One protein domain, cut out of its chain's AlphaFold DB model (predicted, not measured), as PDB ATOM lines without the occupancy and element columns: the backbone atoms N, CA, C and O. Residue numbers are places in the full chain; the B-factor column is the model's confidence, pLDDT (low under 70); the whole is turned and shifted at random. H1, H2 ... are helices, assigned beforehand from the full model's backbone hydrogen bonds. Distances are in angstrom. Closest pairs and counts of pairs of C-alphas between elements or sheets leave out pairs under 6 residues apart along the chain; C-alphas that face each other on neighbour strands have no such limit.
ATOM      1  N   GLN A  15     459.613  46.592 658.768       90.06
ATOM      2  CA  GLN A  15     460.881  47.300 658.585       90.06
ATOM      3  C   GLN A  15     461.654  47.413 659.907       90.06
ATOM      4  O   GLN A  15     462.846  47.115 659.941       90.06
ATOM      5  N   SER A  16     460.971  47.761 661.002       89.62
ATOM      6  CA  SER A  16     461.560  47.784 662.347       89.62
ATOM      7  C   SER A  16     462.035  46.390 662.772       89.62
ATOM      8  O   SER A  16     463.136  46.257 663.296       89.62
ATOM      9  N   ALA A  17     461.260  45.342 662.467       90.81
ATOM     10  CA  ALA A  17     461.645  43.958 662.737       90.81
ATOM     11  C   ALA A  17     462.895  43.537 661.949       90.81
ATOM     12  O   ALA A  17     463.785  42.898 662.501       90.81
ATOM     13  N   ARG A  18     463.009  43.936 660.672       91.19
ATOM     14  CA  ARG A  18     464.211  43.688 659.854       91.19
ATOM     15  C   ARG A  18     465.451  44.319 660.472       91.19
ATOM     16  O   ARG A  18     466.477  43.654 660.554       91.19
ATOM     17  N   LEU A  19     465.355  45.579 660.896       90.88
ATOM     18  CA  LEU A  19     466.464  46.288 661.537       90.88
ATOM     19  C   LEU A  19     466.848  45.644 662.870       90.88
ATOM     20  O   LEU A  19     468.032  45.489 663.148       90.88
ATOM     21  N   HIS A  20     465.854  45.222 663.652       90.69
ATOM     22  CA  HIS A  20     466.077  44.515 664.906       90.69
ATOM     23  C   HIS A  20     466.789  43.175 664.688       90.69
ATOM     24  O   HIS A  20     467.832  42.942 665.271       90.69
ATOM     25  N   ALA A  34     474.219  29.730 657.740       89.19
ATOM     26  CA  ALA A  34     473.237  29.267 658.716       89.19
ATOM     27  C   ALA A  34     472.671  30.434 659.543       89.19
ATOM     28  O   ALA A  34     471.477  30.455 659.833       89.19
ATOM     29  N   TRP A  35     473.493  31.438 659.868       90.62
ATOM     30  CA  TRP A  35     473.045  32.637 660.578       90.62
ATOM     31  C   TRP A  35     472.043  33.453 659.768       90.62
ATOM     32  O   TRP A  35     470.977  33.795 660.274       90.62
ATOM     33  N   LYS A  36     472.330  33.699 658.484       91.12
ATOM     34  CA  LYS A  36     471.379  34.367 657.582       91.12
ATOM     35  C   LYS A  36     470.059  33.598 657.482       91.12
ATOM     36  O   LYS A  36     468.995  34.212 657.476       91.12
ATOM     37  N   GLN A  37     470.110  32.265 657.463       91.06
ATOM     38  CA  GLN A  37     468.906  31.431 657.454       91.06
ATOM     39  C   GLN A  37     468.096  31.554 658.756       91.06
ATOM     40  O   GLN A  37     466.863  31.616 658.714       91.06
ATOM     41  N   LEU A  38     468.768  31.634 659.908       91.12
ATOM     42  CA  LEU A  38     468.124  31.920 661.193       91.12
ATOM     43  C   LEU A  38     467.487  33.312 661.198       91.12
ATOM     44  O   LEU A  38     466.321  33.429 661.561       91.12
ATOM     45  N   GLN A  39     468.187  34.340 660.712       92.19
ATOM     46  CA  GLN A  39     467.647  35.697 660.592       92.19
ATOM     47  C   GLN A  39     466.414  35.750 659.675       92.19
ATOM     48  O   GLN A  39     465.406  36.360 660.024       92.19
ATOM     49  N   HIS A  40     466.434  35.059 658.530       92.00
ATOM     50  CA  HIS A  40     465.258  34.932 657.661       92.00
ATOM     51  C   HIS A  40     464.088  34.236 658.360       92.00
ATOM     52  O   HIS A  40     462.939  34.653 658.214       92.00
ATOM     53  N   THR A  41     464.378  33.198 659.142       91.38
ATOM     54  CA  THR A  41     463.357  32.489 659.915       91.38
ATOM     55  C   THR A  41     462.771  33.400 660.992       91.38
ATOM     56  O   THR A  41     461.551  33.503 661.091       91.38
ATOM     57  N   ALA A  42     463.607  34.130 661.737       92.06
ATOM     58  CA  ALA A  42     463.163  35.110 662.723       92.06
ATOM     59  C   ALA A  42     462.279  36.184 662.075       92.06
ATOM     60  O   ALA A  42     461.205  36.500 662.584       92.06
ATOM     61  N   LEU A  43     462.662  36.671 660.891       92.75
ATOM     62  CA  LEU A  43     461.861  37.626 660.136       92.75
ATOM     63  C   LEU A  43     460.484  37.075 659.743       92.75
ATOM     64  O   LEU A  43     459.484  37.785 659.830       92.75
ATOM     65  N   ALA A  44     460.415  35.814 659.316       91.31
ATOM     66  CA  ALA A  44     459.152  35.171 658.971       91.31
ATOM     67  C   ALA A  44     458.230  35.025 660.195       91.31
ATOM     68  O   ALA A  44     457.012  35.169 660.073       91.31
ATOM     69  N   VAL A  45     458.799  34.799 661.384       91.19
ATOM     70  CA  VAL A  45     458.048  34.793 662.650       91.19
ATOM     71  C   VAL A  45     457.505  36.184 662.965       91.19
ATOM     72  O   VAL A  45     456.320  36.309 663.268       91.19
ATOM     73  N   TRP A  46     458.331  37.223 662.827       91.38
ATOM     74  CA  TRP A  46     457.904  38.616 662.973       91.38
ATOM     75  C   TRP A  46     456.782  38.979 662.002       91.38
ATOM     76  O   TRP A  46     455.777  39.556 662.410       91.38
ATOM     77  N   HIS A  47     456.907  38.593 660.731       91.12
ATOM     78  CA  HIS A  47     455.858  38.801 659.738       91.12
ATOM     79  C   HIS A  47     454.550  38.129 660.160       91.12
ATOM     80  O   HIS A  47     453.488  38.742 660.070       91.12
ATOM     81  N   ALA A  48     454.607  36.876 660.617       89.50
ATOM     82  CA  ALA A  48     453.429  36.151 661.077       89.50
ATOM     83  C   ALA A  48     452.778  36.864 662.276       89.50
ATOM     84  O   ALA A  48     451.586  37.162 662.219       89.50
ATOM     85  N   HIS A  49     453.573  37.228 663.289       88.62
ATOM     86  CA  HIS A  49     453.115  37.951 664.476       88.62
ATOM     87  C   HIS A  49     452.426  39.278 664.122       88.62
ATOM     88  O   HIS A  49     451.292  39.509 664.534       88.62
ATOM     89  N   LEU A  50     453.063  40.105 663.285       88.06
ATOM     90  CA  LEU A  50     452.515  41.393 662.840       88.06
ATOM     91  C   LEU A  50     451.266  41.244 661.959       88.06
ATOM     92  O   LEU A  50     450.416  42.125 661.939       88.06
ATOM     93  N   SER A  51     451.135  40.120 661.251       87.44
ATOM     94  CA  SER A  51     449.960  39.800 660.429       87.44
ATOM     95  C   SER A  51     448.841  39.108 661.223       87.44
ATOM     96  O   SER A  51     447.884  38.622 660.622       87.44
ATOM     97  N   GLY A  52     448.976  38.961 662.550       82.94
ATOM     98  CA  GLY A  52     448.028  38.217 663.392       82.94
ATOM     99  C   GLY A  52     447.930  36.720 663.059       82.94
ATOM    100  O   GLY A  52     446.997  36.039 663.476       82.94
ATOM    101  N   SER A  53     448.884  36.196 662.290       82.81
ATOM    102  CA  SER A  53     448.938  34.806 661.847       82.81
ATOM    103  C   SER A  53     449.953  34.024 662.667       82.81
ATOM    104  O   SER A  53     450.952  34.557 663.142       82.81
ATOM    105  N   THR A  54     449.748  32.718 662.819       80.12
ATOM    106  CA  THR A  54     450.726  31.898 663.536       80.12
ATOM    107  C   THR A  54     451.761  31.288 662.599       80.12
ATOM    108  O   THR A  54     451.416  30.633 661.615       80.12
ATOM    109  N   PHE A  55     453.041  31.447 662.937       82.19
ATOM    110  CA  PHE A  55     454.138  30.832 662.193       82.19
ATOM    111  C   PHE A  55     454.049  29.298 662.249       82.19
ATOM    112  O   PHE A  55     453.971  28.724 663.334       82.19
ATOM    113  N   ARG A  56     454.046  28.622 661.091       77.19
ATOM    114  CA  ARG A  56     453.859  27.159 660.987       77.19
ATOM    115  C   ARG A  56     455.156  26.338 661.004       77.19
ATOM    116  O   ARG A  56     455.079  25.115 661.040       77.19
ATOM    117  N   GLY A  57     456.326  26.975 660.970       77.62
ATOM    118  CA  GLY A  57     457.615  26.277 660.994       77.62
ATOM    119  C   GLY A  57     458.071  25.870 662.399       77.62
ATOM    120  O   GLY A  57     457.536  26.336 663.407       77.62
ATOM    121  N   SER A  58     459.093  25.012 662.458       78.88
ATOM    122  CA  SER A  58     459.772  24.669 663.713       78.88
ATOM    123  C   SER A  58     460.600  25.852 664.214       78.88
ATOM    124  O   SER A  58     461.324  26.475 663.441       78.88
ATOM    125  N   LEU A  59     460.507  26.128 665.516       79.38
ATOM    126  CA  LEU A  59     461.302  27.142 666.223       79.38
ATOM    127  C   LEU A  59     462.270  26.511 667.231       79.38
ATOM    128  O   LEU A  59     462.766  27.182 668.133       79.38
ATOM    129  N   ASN A  60     462.525  25.207 667.109       78.38
ATOM    130  CA  ASN A  60     463.433  24.474 667.987       78.38
ATOM    131  C   ASN A  60     464.850  24.534 667.413       78.38
ATOM    132  O   ASN A  60     465.301  23.600 666.752       78.38
ATOM    133  N   PHE A  61     465.525  25.660 667.628       79.94
ATOM    134  CA  PHE A  61     466.912  25.861 667.235       79.94
ATOM    135  C   PHE A  61     467.800  25.813 668.476       79.94
ATOM    136  O   PHE A  61     467.491  26.413 669.498       79.94
ATOM    137  N   CYS A  62     468.939  25.128 668.388       72.25
ATOM    138  CA  CYS A  62     469.870  24.974 669.512       72.25
ATOM    139  C   CYS A  62     470.691  26.243 669.817       72.25
ATOM    140  O   CYS A  62     471.789  26.140 670.359       72.25
ATOM    141  N   ARG A  63     470.213  27.429 669.422       80.56
ATOM    142  CA  ARG A  63     470.946  28.688 669.566       80.56
ATOM    143  C   ARG A  63     470.144  29.687 670.393       80.56
ATOM    144  O   ARG A  63     469.065  30.073 669.944       80.56
ATOM    145  N   PRO A  64     470.629  30.081 671.587       82.56
ATOM    146  CA  PRO A  64     469.929  31.038 672.435       82.56
ATOM    147  C   PRO A  64     469.732  32.388 671.736       82.56
ATOM    148  O   PRO A  64     468.643  32.949 671.814       82.56
ATOM    149  N   GLU A  65     470.712  32.827 670.945       85.50
ATOM    150  CA  GLU A  65     470.716  34.126 670.266       85.50
ATOM    151  C   GLU A  65     469.574  34.255 669.246       85.50
ATOM    152  O   GLU A  65     469.063  35.343 668.997       85.50
ATOM    153  N   PHE A  66     469.123  33.133 668.671       86.56
ATOM    154  CA  PHE A  66     467.944  33.120 667.801       86.56
ATOM    155  C   PHE A  66     466.676  33.518 668.563       86.56
ATOM    156  O   PHE A  66     465.811  34.195 668.015       86.56
ATOM    157  N   TYR A  67     466.549  33.103 669.822       86.94
ATOM    158  CA  TYR A  67     465.389  33.446 670.638       86.94
ATOM    159  C   TYR A  67     465.411  34.903 671.079       86.94
ATOM    160  O   TYR A  67     464.340  35.486 671.223       86.94
ATOM    161  N   ASP A  68     466.596  35.496 671.219       87.69
ATOM    162  CA  ASP A  68     466.736  36.919 671.524       87.69
ATOM    163  C   ASP A  68     466.231  37.793 670.366       87.69
ATOM    164  O   ASP A  68     465.572  38.798 670.607       87.69
ATOM    165  N   MET A  69     466.407  37.355 669.110       89.56
ATOM    166  CA  MET A  69     465.821  38.027 667.934       89.56
ATOM    167  C   MET A  69     464.287  38.014 667.906       89.56
ATOM    168  O   MET A  69     463.672  38.765 667.145       89.56
ATOM    169  N   LEU A  70     463.662  37.092 668.645       89.44
ATOM    170  CA  LEU A  70     462.206  36.944 668.739       89.44
ATOM    171  C   LEU A  70     461.630  37.693 669.945       89.44
ATOM    172  O   LEU A  70     460.415  37.680 670.161       89.44
ATOM    173  N   CYS A  71     462.482  38.326 670.742       89.31
ATOM    174  CA  CYS A  71     462.061  39.196 671.818       89.31
ATOM    175  C   CYS A  71     461.864  40.611 671.282       89.31
ATOM    176  O   CYS A  71     462.604  41.109 670.440       89.31
ATOM    177  N   GLN A  72     460.850  41.282 671.799       87.62
ATOM    178  CA  GLN A  72     460.776  42.724 671.716       87.62
ATOM    179  C   GLN A  72     461.930  43.348 672.523       87.62
ATOM    180  O   GLN A  72     462.491  42.704 673.414       87.62
ATOM    181  N   PRO A  73     462.297  44.609 672.241       81.44
ATOM    182  CA  PRO A  73     463.370  45.296 672.960       81.44
ATOM    183  C   PRO A  73     463.077  45.535 674.455       81.44
ATOM    184  O   PRO A  73     463.977  45.915 675.195       81.44
ATOM    185  N   ASP A  74     461.847  45.291 674.914       80.44
ATOM    186  CA  ASP A  74     461.448  45.242 676.329       80.44
ATOM    187  C   ASP A  74     461.672  43.857 676.984       80.44
ATOM    188  O   ASP A  74     461.440  43.694 678.181       80.44
ATOM    189  N   GLY A  75     462.116  42.856 676.216       81.44
ATOM    190  CA  GLY A  75     462.285  41.466 676.646       81.44
ATOM    191  C   GLY A  75     461.055  40.574 676.434       81.44
ATOM    192  O   GLY A  75     461.107  39.379 676.736       81.44
ATOM    193  N   THR A  76     459.951  41.103 675.896       83.81
ATOM    194  CA  THR A  76     458.720  40.335 675.676       83.81
ATOM    195  C   THR A  76     458.838  39.452 674.432       83.81
ATOM    196  O   THR A  76     458.919  39.944 673.308       83.81
ATOM    197  N   SER A  77     458.795  38.127 674.594       84.31
ATOM    198  CA  SER A  77     458.806  37.180 673.464       84.31
ATOM    199  C   SER A  77     457.533  37.293 672.616       84.31
ATOM    200  O   SER A  77     456.429  37.128 673.134       84.31
ATOM    201  N   ILE A  78     457.679  37.471 671.297       85.56
ATOM    202  CA  ILE A  78     456.540  37.481 670.353       85.56
ATOM    203  C   ILE A  78     455.950  36.087 670.113       85.56
ATOM    204  O   ILE A  78     454.867  35.934 669.544       85.56
ATOM    205  N   VAL A  79     456.684  35.049 670.518       82.06
ATOM    206  CA  VAL A  79     456.277  33.653 670.388       82.06
ATOM    207  C   VAL A  79     455.787  33.136 671.730       82.06
ATOM    208  O   VAL A  79     456.447  33.304 672.757       82.06
ATOM    209  N   SER A  80     454.641  32.456 671.713       72.25
ATOM    210  CA  SER A  80     454.077  31.824 672.901       72.25
ATOM    211  C   SER A  80     455.015  30.735 673.448       72.25
ATOM    212  O   SER A  80     455.526  29.925 672.667       72.25
ATOM    213  N   PRO A  81     455.180  30.627 674.778       64.25
ATOM    214  CA  PRO A  81     456.115  29.688 675.405       64.25
ATOM    215  C   PRO A  81     455.850  28.214 675.049       64.25
ATOM    216  O   PRO A  81     456.772  27.410 675.062       64.25
ATOM    217  N   GLY A  82     454.624  27.853 674.652       62.84
ATOM    218  CA  GLY A  82     454.288  26.496 674.200       62.84
ATOM    219  C   GLY A  82     454.811  26.111 672.806       62.84
ATOM    220  O   GLY A  82     454.808  24.929 672.473       62.84
ATOM    221  N   ARG A  83     455.257  27.068 671.976       64.44
ATOM    222  CA  ARG A  83     455.790  26.796 670.621       64.44
ATOM    223  C   ARG A  83     457.305  26.658 670.562       64.44
ATOM    224  O   ARG A  83     457.825  26.172 669.559       64.44
ATOM    225  N   ILE A  84     458.003  27.072 671.612       61.78
ATOM    226  CA  ILE A  84     459.452  26.957 671.713       61.78
ATOM    227  C   ILE A  84     459.746  25.923 672.791       61.78
ATOM    228  O   ILE A  84     459.566  26.194 673.977       61.78
ATOM    229  N   ARG A  85     460.255  24.746 672.410       57.75
ATOM    230  CA  ARG A  85     460.907  23.871 673.387       57.75
ATOM    231  C   ARG A  85     462.279  24.466 673.674       57.75
ATOM    232  O   ARG A  85     463.264  24.080 673.054       57.75
ATOM    233  N   ARG A  86     462.346  25.450 674.577       53.16
ATOM    234  CA  ARG A  86     463.637  25.928 675.081       53.16
ATOM    235  C   ARG A  86     464.322  24.733 675.733       53.16
ATOM    236  O   ARG A  86     463.770  24.139 676.658       53.16
ATOM    237  N   TYR A  87     465.500  24.372 675.240       43.59
ATOM    238  CA  TYR A  87     466.359  23.427 675.935       43.59
ATOM    239  C   TYR A  87     466.821  24.112 677.227       43.59
ATOM    240  O   TYR A  87     467.678  24.992 677.194       43.59
ATOM    241  N   LYS A  88     466.199  23.777 678.362       41.94
ATOM    242  CA  LYS A  88     466.793  24.060 679.670       41.94
ATOM    243  C   LYS A  88     467.978  23.109 679.798       41.94
ATOM    244  O   LYS A  88     467.764  21.912 679.968       41.94
ATOM    245  N   ALA A  89     469.196  23.626 679.663       36.06
ATOM    246  CA  ALA A  89     470.351  22.915 680.193       36.06
ATOM    247  C   ALA A  89     470.090  22.711 681.696       36.06
ATOM    248  O   ALA A  89     469.747  23.674 682.388       36.06
ATOM    249  N   ALA A  90     470.093  21.446 682.116       36.75
ATOM    250  CA  ALA A  90     469.944  21.033 683.506       36.75
ATOM    251  C   ALA A  90     471.193  21.392 684.315       36.75
ATOM    252  O   ALA A  90     472.292  21.378 683.710       36.75
TER     253      ALA A  90
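Overview. This is residues 15 to 20 and 34 to 90 of the 90 residues of an uncharacterized protein of Crocinitomicaceae bacterium TMED114 (UniProt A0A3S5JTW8). One long helix, H2, has two short helices, H1 and H3, near it at separate places, while the loop of residues 51 to 63 folds back from its last turn to H3. Residues 69 to 90, also without a named element, loop round and end in a tail reaching Ala 90, far from H1. The 63 printed residues run H1, H2, H3 with no named strand: all helix, though helices hold 28 residues, under half. The whole is compact, with a radius of gyration of the C-alphas of 11.3 A, and only just elongated, spanning 37 by 24 by 23 A.

Along the chain. H2, residues 34 to 50, is 24.4 A long and begins at C-alpha 34 (473.237, 29.267, 658.716). H1 is residues 15 to 20, 8.6 A, from C-alpha 15 (460.881, 47.300, 658.585). H3, residues 64 to 68, 6.8 A, ends at C-alpha 68 (466.736, 36.919, 671.524).

Arrangement. H2, with residues 43 to 46 alone, only just touches H1, with 3 pairs of C-alphas within 8 A; the closest C-alphas, of Arg 18 and Leu 43, are 6.5 A apart. These two run opposite ways at a steep tilt of 46 degrees. With residues 38 to 42 alone, H2 only just touches H3, also with 3 pairs; the closest C-alphas, of Leu 38 and Phe 66, are 6.7 A apart. H1 and H3 are apart. In H1, H2 and H3 every O i to N i+4 pair is within hydrogen-bond range.

Size, cuts and confidence. The C-alphas farthest apart, of Gln 15 and Ala 90, are 37.3 A apart. Residues 21 to 33 are not printed; C-alphas 20 and 34 are 17.9 A apart across the cut. H2 to H3 is a long link. Residues 81 to 90 have pLDDT under 70.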